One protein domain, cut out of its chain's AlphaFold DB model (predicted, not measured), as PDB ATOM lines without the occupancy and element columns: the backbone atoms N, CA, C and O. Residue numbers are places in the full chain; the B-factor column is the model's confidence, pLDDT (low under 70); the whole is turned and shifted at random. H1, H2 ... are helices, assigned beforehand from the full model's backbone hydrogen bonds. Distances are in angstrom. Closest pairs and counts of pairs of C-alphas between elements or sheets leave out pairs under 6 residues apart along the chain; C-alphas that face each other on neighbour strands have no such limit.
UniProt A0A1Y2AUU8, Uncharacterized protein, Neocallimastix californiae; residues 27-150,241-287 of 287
ATOM      1  N   PHE A  27     100.584 -18.560-274.271       96.62
ATOM      2  CA  PHE A  27     101.250 -19.698-273.631       96.62
ATOM      3  C   PHE A  27     102.691 -19.867-274.109       96.62
ATOM      4  O   PHE A  27     103.578 -20.093-273.283       96.62
ATOM      5  N   ALA A  28     102.943 -19.716-275.414       96.06
ATOM      6  CA  ALA A  28     104.302 -19.723-275.954       96.06
ATOM      7  C   ALA A  28     105.130 -18.575-275.361       96.06
ATOM      8  O   ALA A  28     106.259 -18.797-274.938       96.06
ATOM      9  N   TYR A  29     104.542 -17.382-275.234       97.56
ATOM     10  CA  TYR A  29     105.190 -16.222-274.620       97.56
ATOM     11  C   TYR A  29     105.557 -16.457-273.151       97.56
ATOM     12  O   TYR A  29     106.713 -16.279-272.765       97.56
ATOM     13  N   ILE A  30     104.601 -16.909-272.331       98.38
ATOM     14  CA  ILE A  30     104.843 -17.210-270.912       98.38
ATOM     15  C   ILE A  30     105.919 -18.293-270.777       98.38
ATOM     16  O   ILE A  30     106.822 -18.166-269.951       98.38
ATOM     17  N   SER A  31     105.859 -19.331-271.612       98.31
ATOM     18  CA  SER A  31     106.837 -20.423-271.609       98.31
ATOM     19  C   SER A  31     108.230 -19.949-272.025       98.31
ATOM     20  O   SER A  31     109.225 -20.365-271.430       98.31
ATOM     21  N   PHE A  32     108.310 -19.062-273.016       98.38
ATOM     22  CA  PHE A  32     109.552 -18.464-273.487       98.38
ATOM     23  C   PHE A  32     110.205 -17.613-272.393       98.38
ATOM     24  O   PHE A  32     111.337 -17.885-271.997       98.38
ATOM     25  N   ILE A  33     109.472 -16.645-271.828       98.62
ATOM     26  CA  ILE A  33     109.966 -15.792-270.735       98.62
ATOM     27  C   ILE A  33     110.334 -16.634-269.509       98.62
ATOM     28  O   ILE A  33     111.403 -16.448-268.924       98.62
ATOM     29  N   GLY A  34     109.492 -17.609-269.156       98.62
ATOM     30  CA  GLY A  34     109.760 -18.555-268.076       98.62
ATOM     31  C   GLY A  34     111.058 -19.335-268.288       98.62
ATOM     32  O   GLY A  34     111.823 -19.511-267.343       98.62
ATOM     33  N   THR A  35     111.361 -19.726-269.527       98.62
ATOM     34  CA  THR A  35     112.608 -20.423-269.871       98.62
ATOM     35  C   THR A  35     113.827 -19.516-269.764       98.62
ATOM     36  O   THR A  35     114.854 -19.959-269.253       98.62
ATOM     37  N   LEU A  36     113.734 -18.241-270.157       98.62
ATOM     38  CA  LEU A  36     114.829 -17.284-269.953       98.62
ATOM     39  C   LEU A  36     115.112 -17.067-268.460       98.62
ATOM     40  O   LEU A  36     116.265 -17.065-268.030       98.62
ATOM     41  N   TYR A  37     114.063 -16.946-267.645       98.50
ATOM     42  CA  TYR A  37     114.207 -16.807-266.196       98.50
ATOM     43  C   TYR A  37     114.817 -18.071-265.588       98.50
ATOM     44  O   TYR A  37     115.765 -17.989-264.807       98.50
ATOM     45  N   LEU A  38     114.320 -19.244-265.988       98.12
ATOM     46  CA  LEU A  38     114.872 -20.529-265.576       98.12
ATOM     47  C   LEU A  38     116.356 -20.636-265.945       98.12
ATOM     48  O   LEU A  38     117.158 -20.999-265.090       98.12
ATOM     49  N   ALA A  39     116.741 -20.265-267.168       98.00
ATOM     50  CA  ALA A  39     118.131 -20.245-267.615       98.00
ATOM     51  C   ALA A  39     119.002 -19.348-266.717       98.00
ATOM     52  O   ALA A  39     120.060 -19.778-266.252       98.00
ATOM     53  N   TYR A  40     118.529 -18.140-266.392       97.31
ATOM     54  CA  TYR A  40     119.223 -17.239-265.470       97.31
ATOM     55  C   TYR A  40     119.423 -17.868-264.083       97.31
ATOM     56  O   TYR A  40     120.537 -17.878-263.550       97.31
ATOM     57  N   PHE A  41     118.367 -18.441-263.500       96.38
ATOM     58  CA  PHE A  41     118.452 -19.089-262.191       96.38
ATOM     59  C   PHE A  41     119.354 -20.322-262.209       96.38
ATOM     60  O   PHE A  41     120.182 -20.466-261.313       96.38
ATOM     61  N   LEU A  42     119.251 -21.179-263.227       95.69
ATOM     62  CA  LEU A  42     120.098 -22.364-263.370       95.69
ATOM     63  C   LEU A  42     121.575 -21.987-263.474       95.69
ATOM     64  O   LEU A  42     122.400 -22.597-262.793       95.69
ATOM     65  N   PHE A  43     121.914 -20.945-264.239       95.44
ATOM     66  CA  PHE A  43     123.285 -20.441-264.281       95.44
ATOM     67  C   PHE A  43     123.761 -20.029-262.885       95.44
ATOM     68  O   PHE A  43     124.828 -20.440-262.443       95.44
ATOM     69  N   ARG A  44     122.974 -19.240-262.150       92.69
ATOM     70  CA  ARG A  44     123.401 -18.711-260.844       92.69
ATOM     71  C   ARG A  44     123.450 -19.778-259.749       92.69
ATOM     72  O   ARG A  44     124.379 -19.780-258.946       92.69
ATOM     73  N   LEU A  45     122.485 -20.692-259.726       91.06
ATOM     74  CA  LEU A  45     122.385 -21.740-258.711       91.06
ATOM     75  C   LEU A  45     123.351 -22.895-258.959       91.06
ATOM     76  O   LEU A  45     123.959 -23.376-258.010       91.06
ATOM     77  N   ILE A  46     123.499 -23.342-260.206       91.25
ATOM     78  CA  ILE A  46     124.334 -24.502-260.527       91.25
ATOM     79  C   ILE A  46     125.742 -24.030-260.875       91.25
ATOM     80  O   ILE A  46     126.687 -24.308-260.142       91.25
ATOM     81  N   LEU A  47     125.901 -23.264-261.953       87.69
ATOM     82  CA  LEU A  47     127.230 -22.881-262.442       87.69
ATOM     83  C   LEU A  47     127.932 -21.894-261.509       87.69
ATOM     84  O   LEU A  47     129.106 -22.069-261.191       87.69
ATOM     85  N   GLY A  48     127.205 -20.893-261.016       83.44
ATOM     86  CA  GLY A  48     127.739 -19.904-260.089       83.44
ATOM     87  C   GLY A  48     128.114 -20.516-258.742       83.44
ATOM     88  O   GLY A  48     129.252 -20.387-258.306       83.44
ATOM     89  N   ARG A  49     127.180 -21.223-258.093       85.69
ATOM     90  CA  ARG A  49     127.381 -21.709-256.719       85.69
ATOM     91  C   ARG A  49     128.090 -23.058-256.616       85.69
ATOM     92  O   ARG A  49     128.885 -23.224-255.697       85.69
ATOM     93  N   MET A  50     127.796 -24.025-257.491       89.31
ATOM     94  CA  MET A  50     128.390 -25.370-257.396       89.31
ATOM     95  C   MET A  50     129.743 -25.450-258.101       89.31
ATOM     96  O   MET A  50     130.654 -26.091-257.587       89.31
ATOM     97  N   PHE A  51     129.877 -24.792-259.255       89.06
ATOM     98  CA  PHE A  51     131.094 -24.851-260.073       89.06
ATOM     99  C   PHE A  51     131.983 -23.605-259.961       89.06
ATOM    100  O   PHE A  51     133.079 -23.590-260.516       89.06
ATOM    101  N   ASN A  52     131.551 -22.574-259.221       89.50
ATOM    102  CA  ASN A  52     132.275 -21.311-259.050       89.50
ATOM    103  C   ASN A  52     132.594 -20.596-260.381       89.50
ATOM    104  O   ASN A  52     133.626 -19.943-260.516       89.50
ATOM    105  N   TYR A  53     131.702 -20.708-261.371       87.12
ATOM    106  CA  TYR A  53     131.816 -20.001-262.660       87.12
ATOM    107  C   TYR A  53     131.390 -18.527-262.550       87.12
ATOM    108  O   TYR A  53     131.425 -17.763-263.515       87.12
ATOM    109  N   GLU A  54     130.945 -18.106-261.366       74.81
ATOM    110  CA  GLU A  54     130.534 -16.739-261.107       74.81
ATOM    111  C   GLU A  54     131.738 -15.793-261.114       74.81
ATOM    112  O   GLU A  54     132.580 -15.818-260.221       74.81
ATOM    113  N   ARG A  55     131.788 -14.904-262.111       72.25
ATOM    114  CA  ARG A  55     132.856 -13.900-262.215       72.25
ATOM    115  C   ARG A  55     132.691 -12.750-261.220       72.25
ATOM    116  O   ARG A  55     133.685 -12.222-260.731       72.25
ATOM    117  N   HIS A  56     131.449 -12.394-260.880       82.06
ATOM    118  CA  HIS A  56     131.151 -11.274-259.985       82.06
ATOM    119  C   HIS A  56     129.962 -11.564-259.071       82.06
ATOM    120  O   HIS A  56     128.881 -11.916-259.558       82.06
ATOM    121  N   LYS A  57     130.154 -11.306-257.769       87.12
ATOM    122  CA  LYS A  57     129.073 -11.254-256.777       87.12
ATOM    123  C   LYS A  57     128.095 -10.145-257.153       87.12
ATOM    124  O   LYS A  57     128.496  -9.001-257.357       87.12
ATOM    125  N   LYS A  58     126.810 -10.481-257.243       89.94
ATOM    126  CA  LYS A  58     125.738  -9.537-257.591       89.94
ATOM    127  C   LYS A  58     124.870  -9.272-256.362       89.94
ATOM    128  O   LYS A  58     124.541 -10.189-255.615       89.94
ATOM    129  N   SER A  59     124.512  -8.008-256.143       93.06
ATOM    130  CA  SER A  59     123.534  -7.640-255.114       93.06
ATOM    131  C   SER A  59     122.121  -8.073-255.539       93.06
ATOM    132  O   SER A  59     121.868  -8.227-256.739       93.06
ATOM    133  N   PRO A  60     121.167  -8.223-254.601       95.06
ATOM    134  CA  PRO A  60     119.771  -8.510-254.944       95.06
ATOM    135  C   PRO A  60     119.165  -7.496-255.927       95.06
ATOM    136  O   PRO A  60     118.466  -7.884-256.859       95.06
ATOM    137  N   ALA A  61     119.499  -6.209-255.780       95.12
ATOM    138  CA  ALA A  61     119.062  -5.165-256.706       95.12
ATOM    139  C   ALA A  61     119.614  -5.381-258.126       95.12
ATOM    140  O   ALA A  61     118.865  -5.294-259.097       95.12
ATOM    141  N   LYS A  62     120.900  -5.746-258.259       92.94
ATOM    142  CA  LYS A  62     121.503  -6.059-259.564       92.94
ATOM    143  C   LYS A  62     120.895  -7.321-260.182       92.94
ATOM    144  O   LYS A  62     120.699  -7.382-261.392       92.94
ATOM    145  N   HIS A  63     120.545  -8.315-259.363       94.31
ATOM    146  CA  HIS A  63     119.809  -9.487-259.831       94.31
ATOM    147  C   HIS A  63     118.442  -9.129-260.407       94.31
ATOM    148  O   HIS A  63     118.111  -9.609-261.488       94.31
ATOM    149  N   TYR A  64     117.686  -8.291-259.697       96.19
ATOM    150  CA  TYR A  64     116.387  -7.812-260.148       96.19
ATOM    151  C   TYR A  64     116.497  -7.022-261.455       96.19
ATOM    152  O   TYR A  64     115.766  -7.318-262.393       96.19
ATOM    153  N   HIS A  65     117.467  -6.106-261.554       95.69
ATOM    154  CA  HIS A  65     117.723  -5.342-262.777       95.69
ATOM    155  C   HIS A  65     117.943  -6.262-263.984       95.69
ATOM    156  O   HIS A  65     117.250  -6.137-264.985       95.69
ATOM    157  N   HIS A  66     118.816  -7.268-263.862       95.38
ATOM    158  CA  HIS A  66     119.059  -8.207-264.961       95.38
ATOM    159  C   HIS A  66     117.824  -9.035-265.343       95.38
ATOM    160  O   HIS A  66     117.678  -9.388-266.510       95.38
ATOM    161  N   LEU A  67     116.950  -9.376-264.390       96.81
ATOM    162  CA  LEU A  67     115.697 -10.082-264.685       96.81
ATOM    163  C   LEU A  67     114.713  -9.177-265.438       96.81
ATOM    164  O   LEU A  67     114.096  -9.632-266.397       96.81
ATOM    165  N   VAL A  68     114.612  -7.901-265.053       97.81
ATOM    166  CA  VAL A  68     113.802  -6.902-265.770       97.81
ATOM    167  C   VAL A  68     114.337  -6.683-267.183       97.81
ATOM    168  O   VAL A  68     113.566  -6.735-268.137       97.81
ATOM    169  N   ASP A  69     115.650  -6.535-267.349       96.12
ATOM    170  CA  ASP A  69     116.255  -6.426-268.678       96.12
ATOM    171  C   ASP A  69     116.001  -7.696-269.503       96.12
ATOM    172  O   ASP A  69     115.581  -7.618-270.654       96.12
ATOM    173  N   THR A  70     116.172  -8.884-268.908       97.50
ATOM    174  CA  THR A  70     115.864 -10.169-269.565       97.50
ATOM    175  C   THR A  70     114.413 -10.214-270.033       97.50
ATOM    176  O   THR A  70     114.142 -10.699-271.127       97.50
ATOM    177  N   PHE A  71     113.480  -9.690-269.239       98.12
ATOM    178  CA  PHE A  71     112.084  -9.568-269.636       98.12
ATOM    179  C   PHE A  71     111.907  -8.611-270.817       98.12
ATOM    180  O   PHE A  71     111.251  -8.978-271.787       98.12
ATOM    181  N   ILE A  72     112.512  -7.421-270.776       97.62
ATOM    182  CA  ILE A  72     112.405  -6.417-271.847       97.62
ATOM    183  C   ILE A  72     112.993  -6.963-273.154       97.62
ATOM    184  O   ILE A  72     112.289  -7.044-274.162       97.62
ATOM    185  N   TYR A  73     114.255  -7.396-273.137       96.81
ATOM    186  CA  TYR A  73     114.933  -7.948-274.310       96.81
ATOM    187  C   TYR A  73     114.285  -9.254-274.776       96.81
ATOM    188  O   TYR A  73     114.103  -9.457-275.972       96.81
ATOM    189  N   GLY A  74     113.859 -10.117-273.851       97.81
ATOM    190  CA  GLY A  74     113.108 -11.327-274.168       97.81
ATOM    191  C   GLY A  74     111.776 -11.024-274.854       97.81
ATOM    192  O   GLY A  74     111.428 -11.688-275.823       97.81
ATOM    193  N   THR A  75     111.059  -9.987-274.421       97.38
ATOM    194  CA  THR A  75     109.797  -9.556-275.042       97.38
ATOM    195  C   THR A  75     110.022  -9.040-276.459       97.38
ATOM    196  O   THR A  75     109.332  -9.462-277.387       97.38
ATOM    197  N   VAL A  76     111.018  -8.168-276.647       95.81
ATOM    198  CA  VAL A  76     111.401  -7.651-277.971       95.81
ATOM    199  C   VAL A  76     111.800  -8.806-278.890       95.81
ATOM    200  O   VAL A  76     111.300  -8.903-280.012       95.81
ATOM    201  N   LEU A  77     112.643  -9.720-278.405       96.00
ATOM    202  CA  LEU A  77     113.055 -10.895-279.160       96.00
ATOM    203  C   LEU A  77     111.869 -11.787-279.515       96.00
ATOM    204  O   LEU A  77     111.754 -12.196-280.664       96.00
ATOM    205  N   PHE A  78     110.961 -12.049-278.575       96.06
ATOM    206  CA  PHE A  78     109.809 -12.909-278.820       96.06
ATOM    207  C   PHE A  78     108.897 -12.350-279.919       96.06
ATOM    208  O   PHE A  78     108.521 -13.075-280.842       96.06
ATOM    209  N   ILE A  79     108.578 -11.054-279.828       92.50
ATOM    210  CA  ILE A  79     107.675 -10.367-280.757       92.50
ATOM    211  C   ILE A  79     108.312 -10.257-282.146       92.50
ATOM    212  O   ILE A  79     107.737 -10.725-283.127       92.50
ATOM    213  N   PHE A  80     109.505  -9.666-282.251       90.25
ATOM    214  CA  PHE A  80     110.117  -9.381-283.556       90.25
ATOM    215  C   PHE A  80     110.858 -10.585-284.157       90.25
ATOM    216  O   PHE A  80     111.057 -10.658-285.372       90.25
ATOM    217  N   GLY A  81     111.230 -11.558-283.326       91.19
ATOM    218  CA  GLY A  81     111.804 -12.835-283.739       91.19
ATOM    219  C   GLY A  81     110.767 -13.899-284.100       91.19
ATOM    220  O   GLY A  81     111.164 -15.025-284.350       91.19
ATOM    221  N   ASN A  82     109.465 -13.583-284.129       90.25
ATOM    222  CA  ASN A  82     108.379 -14.526-284.446       90.25
ATOM    223  C   ASN A  82     108.392 -15.822-283.601       90.25
ATOM    224  O   ASN A  82     107.916 -16.876-284.028       90.25
ATOM    225  N   TYR A  83     108.885 -15.743-282.362       94.94
ATOM    226  CA  TYR A  83     108.938 -16.902-281.467       94.94
ATOM    227  C   TYR A  83     107.559 -17.359-281.016       94.94
ATOM    228  O   TYR A  83     107.422 -18.451-280.488       94.94
ATOM    229  N   SER A  84     106.499 -16.599-281.280       93.94
ATOM    230  CA  SER A  84     105.155 -17.131-281.086       93.94
ATOM    231  C   SER A  84     104.838 -18.344-281.967       93.94
ATOM    232  O   SER A  84     103.905 -19.077-281.638       93.94
ATOM    233  N   GLN A  85     105.551 -18.526-283.081       90.44
ATOM    234  CA  GLN A  85     105.384 -19.668-283.979       90.44
ATOM    235  C   GLN A  85     106.569 -20.627-283.892       90.44
ATOM    236  O   GLN A  85     106.362 -21.829-283.840       90.44
ATOM    237  N   SER A  86     107.798 -20.104-283.832       93.06
ATOM    238  CA  SER A  86     109.018 -20.924-283.851       93.06
ATOM    239  C   SER A  86     109.507 -21.372-282.468       93.06
ATOM    240  O   SER A  86     110.534 -22.042-282.355       93.06
ATOM    241  N   TYR A  87     108.852 -20.958-281.380       96.50
ATOM    242  CA  TYR A  87     109.217 -21.443-280.054       96.50
ATOM    243  C   TYR A  87     108.578 -22.799-279.773       96.50
ATOM    244  O   TYR A  87     107.359 -22.919-279.650       96.50
ATOM    245  N   SER A  88     109.431 -23.796-279.567       97.12
ATOM    246  CA  SER A  88     109.048 -25.147-279.180       97.12
ATOM    247  C   SER A  88     109.805 -25.591-277.923       97.12
ATOM    248  O   SER A  88     110.693 -24.903-277.402       97.12
ATOM    249  N   TRP A  89     109.490 -26.792-277.439       97.94
ATOM    250  CA  TRP A  89     110.260 -27.432-276.373       97.94
ATOM    251  C   TRP A  89     111.716 -27.722-276.792       97.94
ATOM    252  O   TRP A  89     112.588 -27.764-275.923       97.94
ATOM    253  N   ILE A  90     111.998 -27.883-278.095       98.25
ATOM    254  CA  ILE A  90     113.359 -28.083-278.625       98.25
ATOM    255  C   ILE A  90     114.168 -26.809-278.418       98.25
ATOM    256  O   ILE A  90     115.268 -26.870-277.867       98.25
ATOM    257  N   THR A  91     113.596 -25.656-278.781       98.25
ATOM    258  CA  THR A  91     114.197 -24.343-278.522       98.25
ATOM    259  C   THR A  91     114.478 -24.184-277.030       98.25
ATOM    260  O   THR A  91     115.606 -23.876-276.652       98.25
ATOM    261  N   ALA A  92     113.498 -24.484-276.169       98.44
ATOM    262  CA  ALA A  92     113.645 -24.386-274.715       98.44
ATOM    263  C   ALA A  92     114.793 -25.252-274.165       98.44
ATOM    264  O   ALA A  92     115.625 -24.779-273.389       98.44
ATOM    265  N   LEU A  93     114.876 -26.511-274.600       98.44
ATOM    266  CA  LEU A  93     115.949 -27.425-274.212       98.44
ATOM    267  C   LEU A  93     117.314 -26.927-274.706       98.44
ATOM    268  O   LEU A  93     118.292 -26.930-273.955       98.44
ATOM    269  N   CYS A  94     117.378 -26.452-275.950       98.56
ATOM    270  CA  CYS A  94     118.602 -25.935-276.549       98.56
ATOM    271  C   CYS A  94     119.074 -24.624-275.899       98.56
ATOM    272  O   CYS A  94     120.280 -24.394-275.871       98.56
ATOM    273  N   ILE A  95     118.185 -23.819-275.297       98.56
ATOM    274  CA  ILE A  95     118.574 -22.681-274.437       98.56
ATOM    275  C   ILE A  95     119.414 -23.168-273.261       98.56
ATOM    276  O   ILE A  95     120.481 -22.617-272.989       98.56
ATOM    277  N   ILE A  96     118.971 -24.226-272.581       98.38
ATOM    278  CA  ILE A  96     119.705 -24.781-271.443       98.38
ATOM    279  C   ILE A  96     121.028 -25.398-271.914       98.38
ATOM    280  O   ILE A  96     122.077 -25.118-271.337       98.38
ATOM    281  N   ILE A  97     121.021 -26.169-273.005       98.31
ATOM    282  CA  ILE A  97     122.251 -26.754-273.564       98.31
ATOM    283  C   ILE A  97     123.245 -25.659-273.974       98.31
ATOM    284  O   ILE A  97     124.421 -25.746-273.628       98.31
ATOM    285  N   GLY A  98     122.787 -24.614-274.666       97.94
ATOM    286  CA  GLY A  98     123.617 -23.489-275.094       97.94
ATOM    287  C   GLY A  98     124.219 -22.736-273.910       97.94
ATOM    288  O   GLY A  98     125.418 -22.465-273.904       97.94
ATOM    289  N   LEU A  99     123.416 -22.484-272.872       97.56
ATOM    290  CA  LEU A  99     123.853 -21.853-271.628       97.56
ATOM    291  C   LEU A  99     124.999 -22.631-270.964       97.56
ATOM    292  O   LEU A  99     126.062 -22.067-270.701       97.56
ATOM    293  N   PHE A 100     124.788 -23.919-270.682       96.94
ATOM    294  CA  PHE A 100     125.766 -24.750-269.972       96.94
ATOM    295  C   PHE A 100     126.981 -25.094-270.839       96.94
ATOM    296  O   PHE A 100     128.119 -25.051-270.361       96.94
ATOM    297  N   GLY A 101     126.753 -25.409-272.114       96.56
ATOM    298  CA  GLY A 101     127.803 -25.725-273.074       96.56
ATOM    299  C   GLY A 101     128.764 -24.557-273.257       96.56
ATOM    300  O   GLY A 101     129.974 -24.724-273.111       96.56
ATOM    301  N   PHE A 102     128.237 -23.353-273.485       96.06
ATOM    302  CA  PHE A 102     129.076 -22.172-273.663       96.06
ATOM    303  C   PHE A 102     129.788 -21.759-272.375       96.06
ATOM    304  O   PHE A 102     130.984 -21.477-272.418       96.06
ATOM    305  N   ALA A 103     129.110 -21.815-271.222       95.06
ATOM    306  CA  ALA A 103     129.756 -21.565-269.933       95.06
ATOM    307  C   ALA A 103     130.958 -22.494-269.709       95.06
ATOM    308  O   ALA A 103     132.033 -22.049-269.321       95.06
ATOM    309  N   THR A 104     130.804 -23.782-270.028       94.94
ATOM    310  CA  THR A 104     131.874 -24.780-269.893       94.94
ATOM    311  C   THR A 104     133.054 -24.477-270.816       94.94
ATOM    312  O   THR A 104     134.204 -24.572-270.389       94.94
ATOM    313  N   ILE A 105     132.790 -24.050-272.056       94.75
ATOM    314  CA  ILE A 105     133.840 -23.639-273.001       94.75
ATOM    315  C   ILE A 105     134.603 -22.416-272.472       94.75
ATOM    316  O   ILE A 105     135.832 -22.394-272.538       94.75
ATOM    317  N   CYS A 106     133.905 -21.419-271.918       92.50
ATOM    318  CA  CYS A 106     134.524 -20.206-271.371       92.50
ATOM    319  C   CYS A 106     135.413 -20.464-270.144       92.50
ATOM    320  O   CYS A 106     136.296 -19.661-269.838       92.50
ATOM    321  N   GLU A 107     135.197 -21.569-269.438       92.38
ATOM    322  CA  GLU A 107     135.959 -21.908-268.237       92.38
ATOM    323  C   GLU A 107     137.252 -22.674-268.522       92.38
ATOM    324  O   GLU A 107     138.095 -22.785-267.623       92.38
ATOM    325  N   LEU A 108     137.460 -23.121-269.765       93.38
ATOM    326  CA  LEU A 108     138.708 -23.740-270.203       93.38
ATOM    327  C   LEU A 108     139.886 -22.763-270.018       93.38
ATOM    328  O   LEU A 108     139.754 -21.590-270.371       93.38
ATOM    329  N   PRO A 109     141.059 -23.209-269.520       92.38
ATOM    330  CA  PRO A 109     142.164 -22.310-269.172       92.38
ATOM    331  C   PRO A 109     142.609 -21.379-270.307       92.38
ATOM    332  O   PRO A 109     142.887 -20.209-270.073       92.38
ATOM    333  N   PHE A 110     142.617 -21.876-271.546       91.88
ATOM    334  CA  PHE A 110     143.009 -21.110-272.735       91.88
ATOM    335  C   PHE A 110     141.894 -20.200-273.286       91.88
ATOM    336  O   PHE A 110     142.171 -19.366-274.142       91.88
ATOM    337  N   CYS A 111     140.650 -20.342-272.816       91.31
ATOM    338  CA  CYS A 111     139.532 -19.456-273.160       91.31
ATOM    339  C   CYS A 111     139.397 -18.272-272.188       91.31
ATOM    340  O   CYS A 111     138.644 -17.342-272.460       91.31
ATOM    341  N   ARG A 112     140.130 -18.275-271.063       87.44
ATOM    342  CA  ARG A 112     140.124 -17.198-270.058       87.44
ATOM    343  C   ARG A 112     141.048 -16.041-270.450       87.44
ATOM    344  O   ARG A 112     141.878 -15.612-269.655       87.44
ATOM    345  N   VAL A 113     140.921 -15.551-271.677       84.25
ATOM    346  CA  VAL A 113     141.702 -14.417-272.184       84.25
ATOM    347  C   VAL A 113     140.773 -13.288-272.606       84.25
ATOM    348  O   VAL A 113     139.648 -13.527-273.044       84.25
ATOM    349  N   SER A 114     141.240 -12.049-272.472       77.31
ATOM    350  CA  SER A 114     140.523 -10.895-273.006       77.31
ATOM    351  C   SER A 114     140.610 -10.885-274.537       77.31
ATOM    352  O   SER A 114     141.604 -11.305-275.140       77.31
ATOM    353  N   LEU A 115     139.574 -10.366-275.196       72.94
ATOM    354  CA  LEU A 115     139.523 -10.259-276.658       72.94
ATOM    355  C   LEU A 115     140.391  -9.106-277.213       72.94
ATOM    356  O   LEU A 115     140.206  -8.697-278.354       72.94
ATOM    357  N   GLN A 116     141.344  -8.580-276.433       73.44
ATOM    358  CA  GLN A 116     142.098  -7.364-276.769       73.44
ATOM    359  C   GLN A 116     142.992  -7.520-278.010       73.44
ATOM    360  O   GLN A 116     143.132  -6.579-278.786       73.44
ATOM    361  N   SER A 117     143.607  -8.690-278.225       79.38
ATOM    362  CA  SER A 117     144.462  -8.921-279.397       79.38
ATOM    363  C   SER A 117     144.434 -10.369-279.871       79.38
ATOM    364  O   SER A 117     144.916 -11.272-279.195       79.38
ATOM    365  N   LEU A 118     143.974 -10.588-281.106       84.69
ATOM    366  CA  LEU A 118     143.999 -11.905-281.762       84.69
ATOM    367  C   LEU A 118     145.410 -12.506-281.858       84.69
ATOM    368  O   LEU A 118     145.573 -13.724-281.972       84.69
ATOM    369  N   ARG A 119     146.453 -11.664-281.839       88.75
ATOM    370  CA  ARG A 119     147.843 -12.119-281.970       88.75
ATOM    371  C   ARG A 119     148.292 -12.912-280.749       88.75
ATOM    372  O   ARG A 119     148.999 -13.901-280.925       88.75
ATOM    373  N   THR A 120     147.844 -12.521-279.557       89.50
ATOM    374  CA  THR A 120     148.259 -13.129-278.283       89.50
ATOM    375  C   THR A 120     147.477 -14.393-277.932       89.50
ATOM    376  O   THR A 120     147.821 -15.072-276.969       89.50
ATOM    377  N   TRP A 121     146.446 -14.745-278.704       91.94
ATOM    378  CA  TRP A 121     145.631 -15.923-278.425       91.94
ATOM    379  C   TRP A 121     146.384 -17.231-278.681       91.94
ATOM    380  O   TRP A 121     147.066 -17.392-279.703       91.94
ATOM    381  N   ASP A 122     146.168 -18.194-277.782       94.94
ATOM    382  CA  ASP A 122     146.586 -19.586-277.943       94.94
ATOM    383  C   ASP A 122     145.996 -20.170-279.242       94.94
ATOM    384  O   ASP A 122     144.868 -19.856-279.640       94.94
ATOM    385  N   ILE A 123     146.752 -21.043-279.910       96.00
ATOM    386  CA  ILE A 123     146.296 -21.742-281.114       96.00
ATOM    387  C   ILE A 123     145.000 -22.529-280.871       96.00
ATOM    388  O   ILE A 123     144.141 -22.564-281.749       96.00
ATOM    389  N   LYS A 124     144.804 -23.092-279.671       96.62
ATOM    390  CA  LYS A 124     143.580 -23.817-279.293       96.62
ATOM    391  C   LYS A 124     142.357 -22.907-279.315       96.62
ATOM    392  O   LYS A 124     141.329 -23.285-279.871       96.62
ATOM    393  N   LEU A 125     142.481 -21.696-278.770       93.94
ATOM    394  CA  LEU A 125     141.406 -20.707-278.805       93.94
ATOM    395  C   LEU A 125     141.114 -20.272-280.244       93.94
ATOM    396  O   LEU A 125     139.955 -20.239-280.648       93.94
ATOM    397  N   LYS A 126     142.158 -20.017-281.043       94.94
ATOM    398  CA  LYS A 126     142.005 -19.677-282.468       94.94
ATOM    399  C   LYS A 126     141.240 -20.761-283.229       94.94
ATOM    400  O   LYS A 126     140.339 -20.430-283.994       94.94
ATOM    401  N   LEU A 127     141.555 -22.037-282.995       95.94
ATOM    402  CA  LEU A 127     140.855 -23.167-283.614       95.94
ATOM    403  C   LEU A 127     139.385 -23.245-283.186       95.94
ATOM    404  O   LEU A 127     138.526 -23.446-284.040       95.94
ATOM    405  N   ILE A 128     139.079 -23.038-281.902       95.00
ATOM    406  CA  ILE A 128     137.692 -23.010-281.409       95.00
ATOM    407  C   ILE A 128     136.910 -21.864-282.046       95.00
ATOM    408  O   ILE A 128     135.804 -22.081-282.532       95.00
ATOM    409  N   CYS A 129     137.480 -20.658-282.091       93.56
ATOM    410  CA  CYS A 129     136.835 -19.510-282.722       93.56
ATOM    411  C   CYS A 129     136.642 -19.717-284.230       93.56
ATOM    412  O   CYS A 129     135.577 -19.397-284.750       93.56
ATOM    413  N   ALA A 130     137.629 -20.290-284.927       96.00
ATOM    414  CA  ALA A 130     137.507 -20.622-286.345       96.00
ATOM    415  C   ALA A 130     136.396 -21.657-286.584       96.00
ATOM    416  O   ALA A 130     135.553 -21.466-287.456       96.00
ATOM    417  N   PHE A 131     136.348 -22.713-285.768       96.94
ATOM    418  CA  PHE A 131     135.308 -23.735-285.835       96.94
ATOM    419  C   PHE A 131     133.912 -23.160-285.554       96.94
ATOM    420  O   PHE A 131     132.980 -23.401-286.320       96.94
ATOM    421  N   ALA A 132     133.775 -22.334-284.513       94.69
ATOM    422  CA  ALA A 132     132.533 -21.629-284.210       94.69
ATOM    423  C   ALA A 132     132.108 -20.708-285.367       94.69
ATOM    424  O   ALA A 132     130.937 -20.695-285.740       94.69
ATOM    425  N   GLY A 133     133.058 -19.996-285.983       95.12
ATOM    426  CA  GLY A 133     132.811 -19.163-287.160       95.12
ATOM    427  C   GLY A 133     132.279 -19.962-288.352       95.12
ATOM    428  O   GLY A 133     131.315 -19.536-288.984       95.12
ATOM    429  N   VAL A 134     132.841 -21.145-288.621       97.75
ATOM    430  CA  VAL A 134     132.350 -22.051-289.676       97.75
ATOM    431  C   VAL A 134     130.930 -22.535-289.378       97.75
ATOM    432  O   VAL A 134     130.090 -22.512-290.275       97.75
ATOM    433  N   ILE A 135     130.629 -22.918-288.131       96.62
ATOM    434  CA  ILE A 135     129.274 -23.334-287.731       96.62
ATOM    435  C   ILE A 135     128.274 -22.193-287.921       96.62
ATOM    436  O   ILE A 135     127.215 -22.406-288.509       96.62
ATOM    437  N   ILE A 136     128.604 -20.985-287.456       95.25
ATOM    438  CA  ILE A 136     127.729 -19.812-287.586       95.25
ATOM    439  C   ILE A 136     127.506 -19.474-289.064       95.25
ATOM    440  O   ILE A 136     126.373 -19.216-289.460       95.25
ATOM    441  N   ALA A 137     128.549 -19.527-289.896       95.38
ATOM    442  CA  ALA A 137     128.429 -19.287-291.332       95.38
ATOM    443  C   ALA A 137     127.551 -20.342-292.024       95.38
ATOM    444  O   ALA A 137     126.669 -19.989-292.805       95.38
ATOM    445  N   ALA A 138     127.742 -21.626-291.708       96.81
ATOM    446  CA  ALA A 138     126.917 -22.708-292.242       96.81
ATOM    447  C   ALA A 138     125.448 -22.560-291.818       96.81
ATOM    448  O   ALA A 138     124.548 -22.677-292.651       96.81
ATOM    449  N   ALA A 139     125.201 -22.228-290.547       96.00
ATOM    450  CA  ALA A 139     123.864 -21.937-290.049       96.00
ATOM    451  C   ALA A 139     123.256 -20.728-290.772       96.00
ATOM    452  O   ALA A 139     122.114 -20.808-291.210       96.00
ATOM    453  N   ALA A 140     124.002 -19.639-290.971       94.19
ATOM    454  CA  ALA A 140     123.518 -18.464-291.691       94.19
ATOM    455  C   ALA A 140     123.110 -18.800-293.136       94.19
ATOM    456  O   ALA A 140     122.016 -18.433-293.561       94.19
ATOM    457  N   VAL A 141     123.933 -19.560-293.871       95.62
ATOM    458  CA  VAL A 141     123.596 -20.035-295.227       95.62
ATOM    459  C   VAL A 141     122.325 -20.884-295.208       95.62
ATOM    460  O   VAL A 141     121.443 -20.682-296.041       95.62
ATOM    461  N   TYR A 142     122.193 -21.790-294.238       96.69
ATOM    462  CA  TYR A 142     120.993 -22.612-294.089       96.69
ATOM    463  C   TYR A 142     119.738 -21.773-293.804       96.69
ATOM    464  O   TYR A 142     118.688 -22.027-294.384       96.69
ATOM    465  N   HIS A 143     119.831 -20.734-292.975       95.12
ATOM    466  CA  HIS A 143     118.691 -19.864-292.682       95.12
ATOM    467  C   HIS A 143     118.329 -18.945-293.858       95.12
ATOM    468  O   HIS A 143     117.149 -18.684-294.083       95.12
ATOM    469  N   ILE A 144     119.309 -18.518-294.662       94.44
ATOM    470  CA  ILE A 144     119.045 -17.854-295.947       94.44
ATOM    471  C   ILE A 144     118.322 -18.820-296.889       94.44
ATOM    472  O   ILE A 144     117.335 -18.434-297.511       94.44
ATOM    473  N   TYR A 145     118.759 -20.082-296.961       94.88
ATOM    474  CA  TYR A 145     118.053 -21.113-297.720       94.88
ATOM    475  C   TYR A 145     116.617 -21.297-297.214       94.88
ATOM    476  O   TYR A 145     115.699 -21.267-298.027       94.88
ATOM    477  N   LEU A 146     116.381 -21.391-295.903       92.25
ATOM    478  CA  LEU A 146     115.020 -21.443-295.363       92.25
ATOM    479  C   LEU A 146     114.205 -20.216-295.784       92.25
ATOM    480  O   LEU A 146     113.082 -20.380-296.247       92.25
ATOM    481  N   ALA A 147     114.782 -19.011-295.750       91.31
ATOM    482  CA  ALA A 147     114.107 -17.806-296.228       91.31
ATOM    483  C   ALA A 147     113.656 -17.911-297.701       91.31
ATOM    484  O   ALA A 147     112.622 -17.343-298.043       91.31
ATOM    485  N   THR A 148     114.372 -18.660-298.560       90.56
ATOM    486  CA  THR A 148     113.960 -18.904-299.966       90.56
ATOM    487  C   THR A 148     112.680 -19.718-300.075       90.56
ATOM    488  O   THR A 148     111.925 -19.538-301.026       90.56
ATOM    489  N   GLN A 149     112.419 -20.581-299.092       89.31
ATOM    490  CA  GLN A 149     111.256 -21.462-299.072       89.31
ATOM    491  C   GLN A 149     110.001 -20.750-298.545       89.31
ATOM    492  O   GLN A 149     108.888 -21.190-298.822       89.31
ATOM    493  N   PHE A 150     110.160 -19.635-297.824       82.75
ATOM    494  CA  PHE A 150     109.042 -18.826-297.341       82.75
ATOM    495  C   PHE A 150     108.662 -17.754-298.366       82.75
ATOM    496  O   PHE A 150     109.426 -16.823-298.650       82.75
ATOM    497  N   LEU A 241     132.779  -5.432-277.371       82.06
ATOM    498  CA  LEU A 241     131.611  -6.189-277.800       82.06
ATOM    499  C   LEU A 241     131.405  -7.389-276.873       82.06
ATOM    500  O   LEU A 241     132.169  -8.357-276.910       82.06
ATOM    501  N   HIS A 242     130.341  -7.356-276.079       86.88
ATOM    502  CA  HIS A 242     129.962  -8.496-275.264       86.88
ATOM    503  C   HIS A 242     129.265  -9.549-276.122       86.88
ATOM    504  O   HIS A 242     128.428  -9.251-276.976       86.88
ATOM    505  N   HIS A 243     129.539 -10.824-275.852       89.44
ATOM    506  CA  HIS A 243     128.910 -11.912-276.599       89.44
ATOM    507  C   HIS A 243     127.383 -11.898-276.462       89.44
ATOM    508  O   HIS A 243     126.706 -12.240-277.426       89.44
ATOM    509  N   TRP A 244     126.812 -11.430-275.341       93.12
ATOM    510  CA  TRP A 244     125.352 -11.323-275.223       93.12
ATOM    511  C   TRP A 244     124.741 -10.478-276.351       93.12
ATOM    512  O   TRP A 244     123.700 -10.861-276.870       93.12
ATOM    513  N   GLN A 245     125.410  -9.407-276.795       91.31
ATOM    514  CA  GLN A 245     124.938  -8.553-277.892       91.31
ATOM    515  C   GLN A 245     124.936  -9.329-279.208       91.31
ATOM    516  O   GLN A 245     123.917  -9.394-279.888       91.31
ATOM    517  N   ILE A 246     126.055  -9.983-279.534       91.38
ATOM    518  CA  ILE A 246     126.210 -10.773-280.766       91.38
ATOM    519  C   ILE A 246     125.106 -11.824-280.865       91.38
ATOM    520  O   ILE A 246     124.391 -11.898-281.864       91.38
ATOM    521  N   PHE A 247     124.953 -12.626-279.813       95.38
ATOM    522  CA  PHE A 247     124.002 -13.726-279.814       95.38
ATOM    523  C   PHE A 247     122.551 -13.233-279.712       95.38
ATOM    524  O   PHE A 247     121.672 -13.833-280.320       95.38
ATOM    525  N   TYR A 248     122.284 -12.093-279.067       95.38
ATOM    526  CA  TYR A 248     120.959 -11.470-279.113       95.38
ATOM    527  C   TYR A 248     120.546 -11.102-280.547       95.38
ATOM    528  O   TYR A 248     119.438 -11.429-280.968       95.38
ATOM    529  N   TYR A 249     121.444 -10.500-281.335       93.06
ATOM    530  CA  TYR A 249     121.142 -10.176-282.734       93.06
ATOM    531  C   TYR A 249     120.979 -11.423-283.601       93.06
ATOM    532  O   TYR A 249     120.033 -11.491-284.384       93.06
ATOM    533  N   LEU A 250     121.843 -12.431-283.436       94.25
ATOM    534  CA  LEU A 250     121.727 -13.696-284.168       94.25
ATOM    535  C   LEU A 250     120.389 -14.405-283.902       94.25
ATOM    536  O   LEU A 250     119.843 -15.021-284.815       94.25
ATOM    537  N   ALA A 251     119.820 -14.271-282.699       95.69
ATOM    538  CA  ALA A 251     118.548 -14.899-282.349       95.69
ATOM    539  C   ALA A 251     117.353 -14.374-283.170       95.69
ATOM    540  O   ALA A 251     116.358 -15.083-283.314       95.69
ATOM    541  N   PHE A 252     117.420 -13.170-283.754       93.12
ATOM    542  CA  PHE A 252     116.371 -12.686-284.668       93.12
ATOM    543  C   PHE A 252     116.358 -13.423-286.010       93.12
ATOM    544  O   PHE A 252     115.345 -13.431-286.713       93.12
ATOM    545  N   PHE A 253     117.479 -14.042-286.372       92.62
ATOM    546  CA  PHE A 253     117.682 -14.671-287.672       92.62
ATOM    547  C   PHE A 253     117.386 -16.175-287.664       92.62
ATOM    548  O   PHE A 253     117.300 -16.777-288.733       92.62
ATOM    549  N   THR A 254     117.137 -16.762-286.491       92.56
ATOM    550  CA  THR A 254     116.841 -18.188-286.269       92.56
ATOM    551  C   THR A 254     115.344 -18.470-286.081       92.56
ATOM    552  O   THR A 254     114.939 -19.271-285.243       92.56
ATOM    553  N   ARG A 255     114.494 -17.771-286.835       84.50
ATOM    554  CA  ARG A 255     113.047 -17.639-286.573       84.50
ATOM    555  C   ARG A 255     112.118 -18.544-287.393       84.50
ATOM    556  O   ARG A 255     110.948 -18.215-287.575       84.50
ATOM    557  N   PHE A 256     112.635 -19.626-287.962       91.75
ATOM    558  CA  PHE A 256     111.833 -20.523-288.793       91.75
ATOM    559  C   PHE A 256     111.278 -21.684-287.966       91.75
ATOM    560  O   PHE A 256     111.970 -22.201-287.090       91.75
ATOM    561  N   ASP A 257     110.055 -22.110-288.281       91.88
ATOM    562  CA  ASP A 257     109.440 -23.333-287.750       91.88
ATOM    563  C   ASP A 257     110.077 -24.562-288.422       91.88
ATOM    564  O   ASP A 257     109.580 -25.145-289.387       91.88
ATOM    565  N   ASN A 258     111.310 -24.848-288.013       95.12
ATOM    566  CA  ASN A 258     112.127 -25.937-288.516       95.12
ATOM    567  C   ASN A 258     113.063 -26.395-287.403       95.12
ATOM    568  O   ASN A 258     113.766 -25.575-286.822       95.12
ATOM    569  N   VAL A 259     113.162 -27.706-287.180       96.88
ATOM    570  CA  VAL A 259     113.950 -28.286-286.078       96.88
ATOM    571  C   VAL A 259     115.392 -27.763-286.029       96.88
ATOM    572  O   VAL A 259     115.904 -27.473-284.952       96.88
ATOM    573  N   ILE A 260     116.060 -27.590-287.176       96.94
ATOM    574  CA  ILE A 260     117.434 -27.062-287.200       96.94
ATOM    575  C   ILE A 260     117.449 -25.583-286.780       96.94
ATOM    576  O   ILE A 260     118.317 -25.180-286.008       96.94
ATOM    577  N   SER A 261     116.477 -24.789-287.238       96.38
ATOM    578  CA  SER A 261     116.323 -23.390-286.820       96.38
ATOM    579  C   SER A 261     116.009 -23.276-285.329       96.38
ATOM    580  O   SER A 261     116.583 -22.422-284.665       96.38
ATOM    581  N   GLU A 262     115.165 -24.152-284.780       97.38
ATOM    582  CA  GLU A 262     114.840 -24.211-283.348       97.38
ATOM    583  C   GLU A 262     116.065 -24.540-282.488       97.38
ATOM    584  O   GLU A 262     116.313 -23.890-281.469       97.38
ATOM    585  N   ILE A 263     116.882 -25.508-282.923       98.06
ATOM    586  CA  ILE A 263     118.154 -25.840-282.268       98.06
ATOM    587  C   ILE A 263     119.090 -24.629-282.299       98.06
ATOM    588  O   ILE A 263     119.611 -24.228-281.255       98.06
ATOM    589  N   CYS A 264     119.293 -24.020-283.472       97.94
ATOM    590  CA  CYS A 264     120.135 -22.834-283.611       97.94
ATOM    591  C   CYS A 264     119.632 -21.680-282.736       97.94
ATOM    592  O   CYS A 264     120.429 -21.077-282.018       97.94
ATOM    593  N   ALA A 265     118.326 -21.417-282.739       97.75
ATOM    594  CA  ALA A 265     117.699 -20.392-281.920       97.75
ATOM    595  C   ALA A 265     117.950 -20.627-280.438       97.75
ATOM    596  O   ALA A 265     118.423 -19.731-279.739       97.75
ATOM    597  N   GLY A 266     117.688 -21.846-279.965       98.25
ATOM    598  CA  GLY A 266     117.885 -22.183-278.568       98.25
ATOM    599  C   GLY A 266     119.345 -22.033-278.153       98.25
ATOM    600  O   GLY A 266     119.620 -21.376-277.156       98.25
ATOM    601  N   LEU A 267     120.298 -22.545-278.942       98.25
ATOM    602  CA  LEU A 267     121.726 -22.410-278.634       98.25
ATOM    603  C   LEU A 267     122.159 -20.943-278.546       98.25
ATOM    604  O   LEU A 267     122.808 -20.545-277.581       98.25
ATOM    605  N   VAL A 268     121.770 -20.129-279.527       97.88
ATOM    606  CA  VAL A 268     122.105 -18.704-279.595       97.88
ATOM    607  C   VAL A 268     121.486 -17.941-278.415       97.88
ATOM    608  O   VAL A 268     122.192 -17.208-277.723       97.88
ATOM    609  N   ILE A 269     120.210 -18.178-278.098       98.44
ATOM    610  CA  ILE A 269     119.544 -17.590-276.924       98.44
ATOM    611  C   ILE A 269     120.204 -18.059-275.620       98.44
ATOM    612  O   ILE A 269     120.386 -17.265-274.701       98.44
ATOM    613  N   GLY A 270     120.610 -19.325-275.529       98.25
ATOM    614  CA  GLY A 270     121.341 -19.865-274.385       98.25
ATOM    615  C   GLY A 270     122.669 -19.147-274.144       98.25
ATOM    616  O   GLY A 270     122.988 -18.790-273.010       98.25
ATOM    617  N   ILE A 271     123.418 -18.860-275.212       97.62
ATOM    618  CA  ILE A 271     124.675 -18.103-275.137       97.62
ATOM    619  C   ILE A 271     124.421 -16.626-274.789       97.62
ATOM    620  O   ILE A 271     125.168 -16.032-274.005       97.62
ATOM    621  N   PHE A 272     123.346 -16.034-275.310       97.62
ATOM    622  CA  PHE A 272     122.879 -14.717-274.875       97.62
ATOM    623  C   PHE A 272     122.606 -14.704-273.361       97.62
ATOM    624  O   PHE A 272     123.188 -13.895-272.631       97.62
ATOM    625  N   MET A 273     121.824 -15.668-272.868       97.88
ATOM    626  CA  MET A 273     121.507 -15.807-271.447       97.88
ATOM    627  C   MET A 273     122.744 -16.074-270.593       97.88
ATOM    628  O   MET A 273     122.811 -15.581-269.466       97.88
ATOM    629  N   HIS A 274     123.752 -16.782-271.112       96.50
ATOM    630  CA  HIS A 274     125.045 -16.907-270.442       96.50
ATOM    631  C   HIS A 274     125.670 -15.534-270.179       96.50
ATOM    632  O   HIS A 274     126.075 -15.245-269.054       96.50
ATOM    633  N   GLY A 275     125.728 -14.664-271.192       93.94
ATOM    634  CA  GLY A 275     126.319 -13.335-271.039       93.94
ATOM    635  C   GLY A 275     125.581 -12.446-270.043       93.94
ATOM    636  O   GLY A 275     126.219 -11.848-269.176       93.94
ATOM    637  N   VAL A 276     124.250 -12.457-270.078       94.38
ATOM    638  CA  VAL A 276     123.412 -11.746-269.099       94.38
ATOM    639  C   VAL A 276     123.626 -12.290-267.678       94.38
ATOM    640  O   VAL A 276     123.792 -11.545-266.705       94.38
ATOM    641  N   SER A 277     123.665 -13.612-267.531       94.44
ATOM    642  CA  SER A 277     123.754 -14.258-266.219       94.44
ATOM    643  C   SER A 277     125.135 -14.103-265.585       94.44
ATOM    644  O   SER A 277     125.234 -13.826-264.382       94.44
ATOM    645  N   ALA A 278     126.199 -14.213-266.381       91.50
ATOM    646  CA  ALA A 278     127.579 -14.057-265.939       91.50
ATOM    647  C   ALA A 278     127.928 -12.582-265.701       91.50
ATOM    648  O   ALA A 278     128.265 -12.202-264.578       91.50
ATOM    649  N   TYR A 279     127.725 -11.731-266.706       88.44
ATOM    650  CA  TYR A 279     128.202 -10.348-266.711       88.44
ATOM    651  C   TYR A 279     127.045  -9.379-266.431       88.44
ATOM    652  O   TYR A 279     127.052  -8.684-265.418       88.44
ATOM    653  N   GLY A 280     125.951  -9.497-267.179       90.06
ATOM    654  CA  GLY A 280     124.836  -8.545-267.161       90.06
ATOM    655  C   GLY A 280     124.747  -7.805-268.490       90.06
ATOM    656  O   GLY A 280     125.506  -8.102-269.414       90.06
ATOM    657  N   PHE A 281     123.838  -6.838-268.580       86.69
ATOM    658  CA  PHE A 281     123.705  -5.955-269.741       86.69
ATOM    659  C   PHE A 281     124.710  -4.805-269.639       86.69
ATOM    660  O   PHE A 281     124.343  -3.670-269.365       86.69
ATOM    661  N   HIS A 282     125.993  -5.135-269.772       83.94
ATOM    662  CA  HIS A 282     127.060  -4.139-269.819       83.94
ATOM    663  C   HIS A 282     127.044  -3.362-271.141       83.94
ATOM    664  O   HIS A 282     126.605  -3.882-272.176       83.94
ATOM    665  N   ASP A 283     127.513  -2.119-271.071       80.69
ATOM    666  CA  ASP A 283     127.543  -1.183-272.188       80.69
ATOM    667  C   ASP A 283     128.530  -1.635-273.279       80.69
ATOM    668  O   ASP A 283     129.516  -2.310-273.014       80.69
ATOM    669  N   LEU A 284     128.263  -1.267-274.539       74.44
ATOM    670  CA  LEU A 284     129.171  -1.509-275.687       74.44
ATOM    671  C   LEU A 284     130.507  -0.757-275.570       74.44
ATOM    672  O   LEU A 284     131.460  -1.022-276.310       74.44
ATOM    673  N   LEU A 285     130.508   0.256-274.715       74.38
ATOM    674  CA  LEU A 285     131.527   1.267-274.569       74.38
ATOM    675  C   LEU A 285     131.963   1.237-273.115       74.38
ATOM    676  O   LEU A 285     131.155   1.494-272.225       74.38
ATOM    677  N   GLU A 286     133.221   0.883-272.900       73.81
ATOM    678  CA  GLU A 286     133.836   0.838-271.578       73.81
ATOM    679  C   GLU A 286     134.804   2.023-271.460       73.81
ATOM    680  O   GLU A 286     135.531   2.322-272.413       73.81
ATOM    681  N   GLU A 287     134.758   2.723-270.323       62.09
ATOM    682  CA  GLU A 287     135.719   3.774-269.939       62.09
ATOM    683  C   GLU A 287     136.977   3.185-269.289       62.09
ATOM    684  O   GLU A 287     136.857   2.153-268.583       62.09
TER     685      GLU A 287
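Overview. This is residues 27 to 150 and 241 to 287 of the 287 residues of an uncharacterized protein of Neocallimastix californiae (UniProt A0A1Y2AUU8). The long helix H5 runs along one side of a helical body in which H7 slants through the middle, with H4 and H6 packed on it and apart from each other. H1 and H2, a hairpin, lie on the side of H7 away from H5, with short H3 at one end, while residues 130 to 135 of H5 stand free. The printed part has 171 residues with seven named helices, H1 to H7 in order, and no named strand: all helix. It is compact, with a radius of gyration of the C-alphas of 16.1 A, and spans 43 by 39 by 31 A.

Arrangement. H5, residues 123 to 149, is close to but not clearly touching H7, residues 259 to 278; the closest C-alphas, of His 143 and Ser 261, are 7.2 A apart. H7 touches H4, residues 89 to 107, at a steep tilt of 47 degrees, the same way, with the C-alphas of Ile 95 and Gly 270 closest at 3.9 A. H7 forms a hairpin with H6, residues 243 to 251, at a shallow tilt of 25 degrees, opposite ways; the closest C-alphas, of Trp 244 and Phe 272, are 4.2 A apart. With residues 270 to 278 alone, H7 touches H1, residues 27 to 48, and the C-alphas of Tyr 40 and Ser 277 are closest at 5.5 A. H1 touches H4 at a shallow tilt of 24 degrees, the same way, with the C-alphas of Ala 39 and Ile 96 closest at 6.1 A. H1 and H2, residues 60 to 80, form a hairpin at 38 degrees, a tilt only just steep; the C-alphas of Ile 33 and Gly 74 are closest at 6.4 A. H3, residues 83 to 86, touches H1, with the C-alphas of Ala 28 and Ser 84 closest at 5.8 A. Every O i to N i+4 pair is within hydrogen-bond range in H2, H4, H6 and H7, against 17 of 18 in H1 and 22 of 23 in H5; H3 is too short for such a pair.

Along the chain. H5 is 39.4 A long, from C-alpha 123 at (146.296, -21.742, -281.114) to C-alpha 149. H2 measures 30.2 A, H1 29.8 A, H7 28.2 A, H4 27.5 A, H6 12.2 A and H3 4.7 A. H1 begins with C-alpha 27 at (101.250, -19.698, -273.631), and H7 ends with C-alpha 278 at (127.579, -14.057, -265.939).

Size, cuts and confidence. The two C-alphas farthest apart, of Phe 27 and Arg 119, are 47.9 A apart. Residues 151 to 240 are not printed, and C-alphas 150 and 241 are 32.4 A apart across the cut. The links H1 to H2 and H4 to H5 are long. The mean pLDDT of the printed part is 92.9, and residue 287, the chain's last, is under 70.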